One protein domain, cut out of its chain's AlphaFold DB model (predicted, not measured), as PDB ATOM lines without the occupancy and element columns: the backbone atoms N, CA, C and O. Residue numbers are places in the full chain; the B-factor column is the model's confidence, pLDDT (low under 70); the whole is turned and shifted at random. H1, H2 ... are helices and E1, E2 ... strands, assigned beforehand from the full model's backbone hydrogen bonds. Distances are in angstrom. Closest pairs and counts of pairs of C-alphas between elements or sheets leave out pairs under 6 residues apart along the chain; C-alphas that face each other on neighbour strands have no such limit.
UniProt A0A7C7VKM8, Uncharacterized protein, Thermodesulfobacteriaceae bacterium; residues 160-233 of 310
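Overview. This is residues 160 to 233 of the 310 residues of an uncharacterized protein of Thermodesulfobacteriaceae bacterium (UniProt A0A7C7VKM8). With little regular structure, this is mostly loop around a small, strongly twisted sheet of three strands, with two short helices at its margins and a free tail, residues 228 to 233, sticking out. The 74 printed residues, 28 in named elements, run E1, H1, H2, E2, E3; the antiparallel sheet's order is E1, E3, E2, and the class is mixed. It is compact, radius of gyration of the C-alphas 12.3 A, spanning 37 by 26 by 19 A.

Along the chain. Find E3, residues 214 to 220, running 18.5 A from C-alpha 214 at (36.419, -12.341, -38.406) to C-alpha 220 at (43.309, -29.364, -40.982). Then find E1, residues 160 to 164, 12.8 A; E2, residues 207 to 211, 12.3 A; H1, residues 168 to 171; and H2, residues 187 to 193, 10.3 A.

Arrangement. Inner strand E3 is antiparallel to E1, with N 162 and O 217 2.9 A apart, within hydrogen-bond range. E2 and E3 form a hairpin; N 209 and O 216 are 2.8 A apart, also within range. H1 and H2 only graze the sheet; their closest C-alphas to E2 are Leu 169 to Val 208, 7.7 A, and Pro 187 to Trp 211, 6.8 A. H2 has 1 of 3 O i to N i+4 pairs within range and 3 of 4 O i to N i+3; H1 is too short for the former.

Size, cuts and confidence. The farthest C-alphas, Asp 180 and Asp 231, are 38.9 A apart. The printed part has no cut; links H1 to H2 and H2 to E2 are long. No printed residue is under 70 in pLDDT.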
ATOM      1  N   PHE A 160      45.449 -24.845 -42.602       89.81
ATOM      2  CA  PHE A 160      45.366 -23.781 -43.589       89.81
ATOM      3  C   PHE A 160      44.090 -22.976 -43.334       89.81
ATOM      4  O   PHE A 160      43.014 -23.557 -43.184       89.81
ATOM      5  N   GLU A 161      44.218 -21.656 -43.243       91.25
ATOM      6  CA  GLU A 161      43.102 -20.744 -42.998       91.25
ATOM      7  C   GLU A 161      42.568 -20.180 -44.311       91.25
ATOM      8  O   GLU A 161      43.326 -19.683 -45.141       91.25
ATOM      9  N   ILE A 162      41.250 -20.220 -44.473       91.38
ATOM     10  CA  ILE A 162      40.534 -19.555 -45.557       91.38
ATOM     11  C   ILE A 162      39.629 -18.507 -44.906       91.38
ATOM     12  O   ILE A 162      38.580 -18.883 -44.377       91.38
ATOM     13  N   PRO A 163      40.015 -17.217 -44.897       92.19
ATOM     14  CA  PRO A 163      39.149 -16.143 -44.422       92.19
ATOM     15  C   PRO A 163      37.822 -16.126 -45.182       92.19
ATOM     16  O   PRO A 163      37.801 -16.330 -46.396       92.19
ATOM     17  N   LEU A 164      36.730 -15.896 -44.456       93.38
ATOM     18  CA  LEU A 164      35.369 -15.870 -44.982       93.38
ATOM     19  C   LEU A 164      34.660 -14.581 -44.567       93.38
ATOM     20  O   LEU A 164      34.802 -14.086 -43.448       93.38
ATOM     21  N   THR A 165      33.808 -14.080 -45.447       92.69
ATOM     22  CA  THR A 165      32.784 -13.097 -45.104       92.69
ATOM     23  C   THR A 165      31.554 -13.790 -44.519       92.69
ATOM     24  O   THR A 165      31.300 -14.974 -44.756       92.69
ATOM     25  N   SER A 166      30.705 -13.035 -43.818       91.19
ATOM     26  CA  SER A 166      29.447 -13.564 -43.269       91.19
ATOM     27  C   SER A 166      28.519 -14.159 -44.340       91.19
ATOM     28  O   SER A 166      27.739 -15.061 -44.046       91.19
ATOM     29  N   LYS A 167      28.594 -13.675 -45.590       91.12
ATOM     30  CA  LYS A 167      27.788 -14.190 -46.712       91.12
ATOM     31  C   LYS A 167      28.304 -15.545 -47.214       91.12
ATOM     32  O   LYS A 167      27.511 -16.398 -47.611       91.12
ATOM     33  N   GLU A 168      29.616 -15.755 -47.154       94.62
ATOM     34  CA  GLU A 168      30.292 -16.967 -47.634       94.62
ATOM     35  C   GLU A 168      30.144 -18.158 -46.680       94.62
ATOM     36  O   GLU A 168      30.354 -19.293 -47.101       94.62
ATOM     37  N   LEU A 169      29.726 -17.943 -45.426       93.56
ATOM     38  CA  LEU A 169      29.509 -19.023 -44.449       93.56
ATOM     39  C   LEU A 169      28.544 -20.091 -44.978       93.56
ATOM     40  O   LEU A 169      28.773 -21.285 -44.801       93.56
ATOM     41  N   SER A 170      27.499 -19.656 -45.687       92.69
ATOM     42  CA  SER A 170      26.477 -20.530 -46.276       92.69
ATOM     43  C   SER A 170      27.012 -21.497 -47.343       92.69
ATOM     44  O   SER A 170      26.347 -22.481 -47.663       92.69
ATOM     45  N   LEU A 171      28.220 -21.260 -47.871       93.06
ATOM     46  CA  LEU A 171      28.860 -22.126 -48.865       93.06
ATOM     47  C   LEU A 171      29.421 -23.416 -48.254       93.06
ATOM     48  O   LEU A 171      29.762 -24.338 -48.996       93.06
ATOM     49  N   PHE A 172      29.562 -23.490 -46.928       93.88
ATOM     50  CA  PHE A 172      30.234 -24.588 -46.242       93.88
ATOM     51  C   PHE A 172      29.286 -25.282 -45.264       93.88
ATOM     52  O   PHE A 172      28.925 -24.733 -44.229       93.88
ATOM     53  N   ASN A 173      28.930 -26.532 -45.563       92.25
ATOM     54  CA  ASN A 173      28.173 -27.380 -44.640       92.25
ATOM     55  C   ASN A 173      29.118 -28.046 -43.625       92.25
ATOM     56  O   ASN A 173      29.396 -29.243 -43.714       92.25
ATOM     57  N   LEU A 174      29.676 -27.246 -42.717       93.88
ATOM     58  CA  LEU A 174      30.595 -27.675 -41.664       93.88
ATOM     59  C   LEU A 174      30.100 -27.210 -40.295       93.88
ATOM     60  O   LEU A 174      29.305 -26.277 -40.187       93.88
ATOM     61  N   SER A 175      30.613 -27.840 -39.238       94.56
ATOM     62  CA  SER A 175      30.403 -27.369 -37.870       94.56
ATOM     63  C   SER A 175      30.902 -25.933 -37.714       94.56
ATOM     64  O   SER A 175      31.972 -25.581 -38.217       94.56
ATOM     65  N   VAL A 176      30.140 -25.122 -36.981       96.31
ATOM     66  CA  VAL A 176      30.482 -23.730 -36.683       96.31
ATOM     67  C   VAL A 176      30.875 -23.608 -35.215       96.31
ATOM     68  O   VAL A 176      30.118 -23.996 -34.326       96.31
ATOM     69  N   VAL A 177      32.058 -23.054 -34.965       95.56
ATOM     70  CA  VAL A 177      32.557 -22.708 -33.635       95.56
ATOM     71  C   VAL A 177      32.465 -21.199 -33.471       95.56
ATOM     72  O   VAL A 177      33.298 -20.437 -33.965       95.56
ATOM     73  N   ASP A 178      31.430 -20.777 -32.757       95.75
ATOM     74  CA  ASP A 178      31.150 -19.377 -32.478       95.75
ATOM     75  C   ASP A 178      30.892 -19.204 -30.978       95.75
ATOM     76  O   ASP A 178      29.783 -19.394 -30.483       95.75
ATOM     77  N   THR A 179      31.961 -18.929 -30.232       93.75
ATOM     78  CA  THR A 179      31.935 -18.825 -28.768       93.75
ATOM     79  C   THR A 179      32.560 -17.511 -28.322       93.75
ATOM     80  O   THR A 179      33.400 -16.942 -29.019       93.75
ATOM     81  N   ASP A 180      32.243 -17.057 -27.109       93.62
ATOM     82  CA  ASP A 180      32.885 -15.865 -26.538       93.62
ATOM     83  C   ASP A 180      34.412 -15.981 -26.485       93.62
ATOM     84  O   ASP A 180      35.120 -14.980 -26.592       93.62
ATOM     85  N   SER A 181      34.931 -17.201 -26.327       91.06
ATOM     86  CA  SER A 181      36.368 -17.453 -26.301       91.06
ATOM     87  C   SER A 181      36.998 -17.343 -27.692       91.06
ATOM     88  O   SER A 181      38.023 -16.673 -27.826       91.06
ATOM     89  N   SER A 182      36.378 -17.920 -28.730       92.81
ATOM     90  CA  SER A 182      36.906 -17.835 -30.102       92.81
ATOM     91  C   SER A 182      36.912 -16.392 -30.614       92.81
ATOM     92  O   SER A 182      37.910 -15.941 -31.169       92.81
ATOM     93  N   ARG A 183      35.863 -15.614 -30.318       93.94
ATOM     94  CA  ARG A 183      35.734 -14.200 -30.725       93.94
ATOM     95  C   ARG A 183      36.775 -13.260 -30.107       93.94
ATOM     96  O   ARG A 183      36.882 -12.113 -30.522       93.94
ATOM     97  N   ARG A 184      37.529 -13.702 -29.095       91.56
ATOM     98  CA  ARG A 184      38.542 -12.889 -28.391       91.56
ATOM     99  C   ARG A 184      39.978 -13.255 -28.756       91.56
ATOM    100  O   ARG A 184      40.911 -12.647 -28.234       91.56
ATOM    101  N   ILE A 185      40.172 -14.238 -29.630       89.44
ATOM    102  CA  ILE A 185      41.493 -14.711 -30.035       89.44
ATOM    103  C   ILE A 185      41.629 -14.680 -31.557       89.44
ATOM    104  O   ILE A 185      40.659 -14.883 -32.285       89.44
ATOM    105  N   SER A 186      42.832 -14.387 -32.046       86.94
ATOM    106  CA  SER A 186      43.162 -14.533 -33.466       86.94
ATOM    107  C   SER A 186      43.687 -15.946 -33.747       86.94
ATOM    108  O   SER A 186      44.288 -16.543 -32.850       86.94
ATOM    109  N   PRO A 187      43.559 -16.461 -34.982       83.44
ATOM    110  CA  PRO A 187      44.061 -17.786 -35.368       83.44
ATOM    111  C   PRO A 187      45.529 -18.015 -34.979       83.44
ATOM    112  O   PRO A 187      45.855 -18.969 -34.277       83.44
ATOM    113  N   ALA A 188      46.404 -17.056 -35.305       81.06
ATOM    114  CA  ALA A 188      47.835 -17.123 -34.993       81.06
ATOM    115  C   ALA A 188      48.139 -17.203 -33.481       81.06
ATOM    116  O   ALA A 188      49.141 -17.781 -33.065       81.06
ATOM    117  N   LYS A 189      47.285 -16.615 -32.629       81.44
ATOM    118  CA  LYS A 189      47.404 -16.745 -31.165       81.44
ATOM    119  C   LYS A 189      46.746 -18.034 -30.660       81.44
ATOM    120  O   LYS A 189      47.211 -18.605 -29.673       81.44
ATOM    121  N   ALA A 190      45.685 -18.483 -31.328       80.44
ATOM    122  CA  ALA A 190      44.918 -19.678 -30.996       80.44
ATOM    123  C   ALA A 190      45.738 -20.962 -31.150       80.44
ATOM    124  O   ALA A 190      45.549 -21.880 -30.353       80.44
ATOM    125  N   GLU A 191      46.695 -21.000 -32.086       74.62
ATOM    126  CA  GLU A 191      47.637 -22.115 -32.285       74.62
ATOM    127  C   GLU A 191      48.260 -22.642 -30.992       74.62
ATOM    128  O   GLU A 191      48.474 -23.841 -30.837       74.62
ATOM    129  N   LYS A 192      48.549 -21.750 -30.044       72.31
ATOM    130  CA  LYS A 192      49.263 -22.132 -28.827       72.31
ATOM    131  C   LYS A 192      48.341 -22.707 -27.755       72.31
ATOM    132  O   LYS A 192      48.796 -23.550 -26.993       72.31
ATOM    133  N   ASN A 193      47.078 -22.268 -27.679       78.62
ATOM    134  CA  ASN A 193      46.269 -22.446 -26.464       78.62
ATOM    135  C   ASN A 193      44.756 -22.647 -26.670       78.62
ATOM    136  O   ASN A 193      44.050 -22.858 -25.684       78.62
ATOM    137  N   TYR A 194      44.214 -22.563 -27.890       88.81
ATOM    138  CA  TYR A 194      42.768 -22.706 -28.077       88.81
ATOM    139  C   TYR A 194      42.367 -24.184 -28.166       88.81
ATOM    140  O   TYR A 194      42.605 -24.860 -29.172       88.81
ATOM    141  N   ILE A 195      41.784 -24.683 -27.072       89.25
ATOM    142  CA  ILE A 195      41.416 -26.085 -26.868       89.25
ATOM    143  C   ILE A 195      39.894 -26.238 -26.841       89.25
ATOM    144  O   ILE A 195      39.197 -25.507 -26.144       89.25
ATOM    145  N   ILE A 196      39.396 -27.233 -27.574       87.44
ATOM    146  CA  ILE A 196      37.984 -27.600 -27.689       87.44
ATOM    147  C   ILE A 196      37.873 -29.083 -27.339       87.44
ATOM    148  O   ILE A 196      38.554 -29.918 -27.936       87.44
ATOM    149  N   ASP A 197      37.067 -29.417 -26.333       87.56
ATOM    150  CA  ASP A 197      36.942 -30.764 -25.745       87.56
ATOM    151  C   ASP A 197      38.297 -31.482 -25.576       87.56
ATOM    152  O   ASP A 197      38.505 -32.600 -26.048       87.56
ATOM    153  N   GLY A 198      39.263 -30.792 -24.966       88.00
ATOM    154  CA  GLY A 198      40.575 -31.355 -24.632       88.00
ATOM    155  C   GLY A 198      41.570 -31.493 -25.791       88.00
ATOM    156  O   GLY A 198      42.682 -31.965 -25.561       88.00
ATOM    157  N   LEU A 199      41.230 -31.062 -27.011       90.62
ATOM    158  CA  LEU A 199      42.154 -31.042 -28.151       90.62
ATOM    159  C   LEU A 199      42.343 -29.625 -28.712       90.62
ATOM    160  O   LEU A 199      41.379 -28.860 -28.748       90.62
ATOM    161  N   PRO A 200      43.543 -29.271 -29.207       91.94
ATOM    162  CA  PRO A 200      43.732 -28.056 -29.995       91.94
ATOM    163  C   PRO A 200      42.769 -28.010 -31.186       91.94
ATOM    164  O   PRO A 200      42.516 -29.044 -31.809       91.94
ATOM    165  N   PHE A 201      42.265 -26.824 -31.529       92.38
ATOM    166  CA  PHE A 201      41.260 -26.670 -32.590       92.38
ATOM    167  C   PHE A 201      41.699 -27.273 -33.941       92.38
ATOM    168  O   PHE A 201      40.910 -27.948 -34.589       92.38
ATOM    169  N   PHE A 202      42.976 -27.142 -34.319       89.88
ATOM    170  CA  PHE A 202      43.533 -27.698 -35.562       89.88
ATOM    171  C   PHE A 202      43.708 -29.231 -35.556       89.88
ATOM    172  O   PHE A 202      44.112 -29.808 -36.562       89.88
ATOM    173  N   ARG A 203      43.424 -29.907 -34.433       90.69
ATOM    174  CA  ARG A 203      43.363 -31.378 -34.331       90.69
ATOM    175  C   ARG A 203      41.933 -31.924 -34.351       90.69
ATOM    176  O   ARG A 203      41.748 -33.136 -34.234       90.69
ATOM    177  N   LYS A 204      40.930 -31.055 -34.463       91.44
ATOM    178  CA  LYS A 204      39.539 -31.436 -34.738       91.44
ATOM    179  C   LYS A 204      39.327 -31.554 -36.260       91.44
ATOM    180  O   LYS A 204      40.183 -31.107 -37.021       91.44
ATOM    181  N   PRO A 205      38.212 -32.150 -36.717       92.50
ATOM    182  CA  PRO A 205      37.803 -32.037 -38.116       92.50
ATOM    183  C   PRO A 205      37.684 -30.572 -38.549       92.50
ATOM    184  O   PRO A 205      37.399 -29.708 -37.714       92.50
ATOM    185  N   SER A 206      37.874 -30.301 -39.842       94.75
ATOM    186  CA  SER A 206      37.740 -28.955 -40.403       94.75
ATOM    187  C   SER A 206      36.390 -28.341 -40.043       94.75
ATOM    188  O   SER A 206      35.338 -28.979 -40.132       94.75
ATOM    189  N   ALA A 207      36.428 -27.076 -39.643       96.00
ATOM    190  CA  ALA A 207      35.269 -26.345 -39.162       96.00
ATOM    191  C   ALA A 207      35.401 -24.858 -39.497       96.00
ATOM    192  O   ALA A 207      36.478 -24.363 -39.846       96.00
ATOM    193  N   VAL A 208      34.280 -24.153 -39.395       97.25
ATOM    194  CA  VAL A 208      34.222 -22.700 -39.525       97.25
ATOM    195  C   VAL A 208      34.316 -22.086 -38.136       97.25
ATOM    196  O   VAL A 208      33.615 -22.510 -37.221       97.25
ATOM    197  N   TYR A 209      35.162 -21.077 -37.981       96.50
ATOM    198  CA  TYR A 209      35.421 -20.420 -36.708       96.50
ATOM    199  C   TYR A 209      35.151 -18.925 -36.796       96.50
ATOM    200  O   TYR A 209      35.516 -18.278 -37.781       96.50
ATOM    201  N   HIS A 210      34.567 -18.378 -35.731       96.75
ATOM    202  CA  HIS A 210      34.478 -16.940 -35.518       96.75
ATOM    203  C   HIS A 210      35.607 -16.480 -34.598       96.75
ATOM    204  O   HIS A 210      35.571 -16.711 -33.385       96.75
ATOM    205  N   TRP A 211      36.609 -15.840 -35.186       94.62
ATOM    206  CA  TRP A 211      37.765 -15.284 -34.495       94.62
ATOM    207  C   TRP A 211      37.575 -13.805 -34.179       94.62
ATOM    208  O   TRP A 211      36.690 -13.143 -34.719       94.62
ATOM    209  N   ALA A 212      38.487 -13.245 -33.381       92.06
ATOM    210  CA  ALA A 212      38.577 -11.795 -33.188       92.06
ATOM    211  C   ALA A 212      38.812 -11.022 -34.500       92.06
ATOM    212  O   ALA A 212      38.477  -9.847 -34.597       92.06
ATOM    213  N   THR A 213      39.404 -11.677 -35.502       88.94
ATOM    214  CA  THR A 213      39.717 -11.105 -36.819       88.94
ATOM    215  C   THR A 213      38.633 -11.362 -37.870       88.94
ATOM    216  O   THR A 213      38.826 -10.994 -39.024       88.94
ATOM    217  N   GLY A 214      37.509 -11.983 -37.496       93.75
ATOM    218  CA  GLY A 214      36.419 -12.341 -38.406       93.75
ATOM    219  C   GLY A 214      36.247 -13.850 -38.571       93.75
ATOM    220  O   GLY A 214      36.699 -14.643 -37.742       93.75
ATOM    221  N   TRP A 215      35.553 -14.256 -39.632       95.75
ATOM    222  CA  TRP A 215      35.264 -15.661 -39.895       95.75
ATOM    223  C   TRP A 215      36.357 -16.314 -40.734       95.75
ATOM    224  O   TRP A 215      36.925 -15.692 -41.629       95.75
ATOM    225  N   SER A 216      36.619 -17.595 -40.493       95.44
ATOM    226  CA  SER A 216      37.429 -18.397 -41.412       95.44
ATOM    227  C   SER A 216      37.054 -19.872 -41.366       95.44
ATOM    228  O   SER A 216      36.563 -20.386 -40.359       95.44
ATOM    229  N   LEU A 217      37.316 -20.560 -42.469       95.31
ATOM    230  CA  LEU A 217      37.382 -22.009 -42.533       95.31
ATOM    231  C   LEU A 217      38.805 -22.456 -42.187       95.31
ATOM    232  O   LEU A 217      39.771 -22.024 -42.815       95.31
ATOM    233  N   ILE A 218      38.918 -23.365 -41.225       94.50
ATOM    234  CA  ILE A 218      40.172 -24.028 -40.874       94.50
ATOM    235  C   ILE A 218      40.196 -25.397 -41.544       94.50
ATOM    236  O   ILE A 218      39.426 -26.279 -41.166       94.50
ATOM    237  N   LEU A 219      41.088 -25.572 -42.524       93.50
ATOM    238  CA  LEU A 219      41.380 -26.863 -43.144       93.50
ATOM    239  C   LEU A 219      42.553 -27.532 -42.431       93.50
ATOM    240  O   LEU A 219      43.691 -27.063 -42.510       93.50
ATOM    241  N   THR A 220      42.288 -28.637 -41.746       92.44
ATOM    242  CA  THR A 220      43.309 -29.364 -40.982       92.44
ATOM    243  C   THR A 220      44.124 -30.313 -41.865       92.44
ATOM    244  O   THR A 220      43.842 -30.516 -43.052       92.44
ATOM    245  N   ARG A 221      45.212 -30.863 -41.313       90.88
ATOM    246  CA  ARG A 221      46.139 -31.724 -42.063       90.88
ATOM    247  C   ARG A 221      45.444 -32.905 -42.738       90.88
ATOM    248  O   ARG A 221      44.819 -33.740 -42.093       90.88
ATOM    249  N   GLY A 222      45.680 -33.041 -44.041       88.19
ATOM    250  CA  GLY A 222      45.167 -34.143 -44.853       88.19
ATOM    251  C   GLY A 222      43.679 -34.055 -45.190       88.19
ATOM    252  O   GLY A 222      43.186 -34.940 -45.888       88.19
ATOM    253  N   GLU A 223      42.978 -33.013 -44.745       92.38
ATOM    254  CA  GLU A 223      41.592 -32.774 -45.131       92.38
ATOM    255  C   GLU A 223      41.504 -31.941 -46.415       92.38
ATOM    256  O   GLU A 223      42.441 -31.255 -46.831       92.38
ATOM    257  N   SER A 224      40.361 -32.047 -47.086       92.62
ATOM    258  CA  SER A 224      40.045 -31.284 -48.292       92.62
ATOM    259  C   SER A 224      38.884 -30.345 -48.012       92.62
ATOM    260  O   SER A 224      38.018 -30.646 -47.194       92.62
ATOM    261  N   CYS A 225      38.845 -29.227 -48.731       93.38
ATOM    262  CA  CYS A 225      37.688 -28.349 -48.774       93.38
ATOM    263  C   CYS A 225      36.423 -29.181 -49.063       93.38
ATOM    264  O   CYS A 225      36.436 -29.976 -50.004       93.38
ATOM    265  N   PRO A 226      35.318 -29.001 -48.317       92.94
ATOM    266  CA  PRO A 226      34.097 -29.796 -48.511       92.94
ATOM    267  C   PRO A 226      33.448 -29.570 -49.888       92.94
ATOM    268  O   PRO A 226      32.665 -30.395 -50.364       92.94
ATOM    269  N   ASN A 227      33.797 -28.464 -50.551       93.38
ATOM    270  CA  ASN A 227      33.368 -28.154 -51.909       93.38
ATOM    271  C   ASN A 227      34.295 -28.723 -52.994       93.38
ATOM    272  O   ASN A 227      33.999 -28.544 -54.174       93.38
ATOM    273  N   LEU A 228      35.387 -29.407 -52.639       92.06
ATOM    274  CA  LEU A 228      36.249 -30.088 -53.604       92.06
ATOM    275  C   LEU A 228      35.600 -31.408 -54.045       92.06
ATOM    276  O   LEU A 228      35.380 -32.315 -53.240       92.06
ATOM    277  N   ALA A 229      35.275 -31.518 -55.328       89.88
ATOM    278  CA  ALA A 229      34.784 -32.745 -55.936       89.88
ATOM    279  C   ALA A 229      35.925 -33.747 -56.186       89.88
ATOM    280  O   ALA A 229      37.105 -33.396 -56.220       89.88
ATOM    281  N   HIS A 230      35.568 -35.020 -56.376       85.88
ATOM    282  CA  HIS A 230      36.536 -36.103 -56.589       85.88
ATOM    283  C   HIS A 230      37.371 -35.953 -57.868       85.88
ATOM    284  O   HIS A 230      38.456 -36.516 -57.956       85.88
ATOM    285  N   ASP A 231      36.875 -35.201 -58.847       84.12
ATOM    286  CA  ASP A 231      37.567 -34.880 -60.097       84.12
ATOM    287  C   ASP A 231      38.493 -33.652 -59.986       84.12
ATOM    288  O   ASP A 231      39.102 -33.254 -60.981       84.12
ATOM    289  N   GLY A 232      38.615 -33.072 -58.788       84.69
ATOM    290  CA  GLY A 232      39.456 -31.913 -58.496       84.69
ATOM    291  C   GLY A 232      38.775 -30.561 -58.714       84.69
ATOM    292  O   GLY A 232      39.419 -29.532 -58.524       84.69
ATOM    293  N   LEU A 233      37.491 -30.531 -59.089       86.12
ATOM    294  CA  LEU A 233      36.763 -29.285 -59.332       86.12
ATOM    295  C   LEU A 233      36.115 -28.729 -58.059       86.12
ATOM    296  O   LEU A 233      35.623 -29.463 -57.203       86.12
TER     297      LEU A 233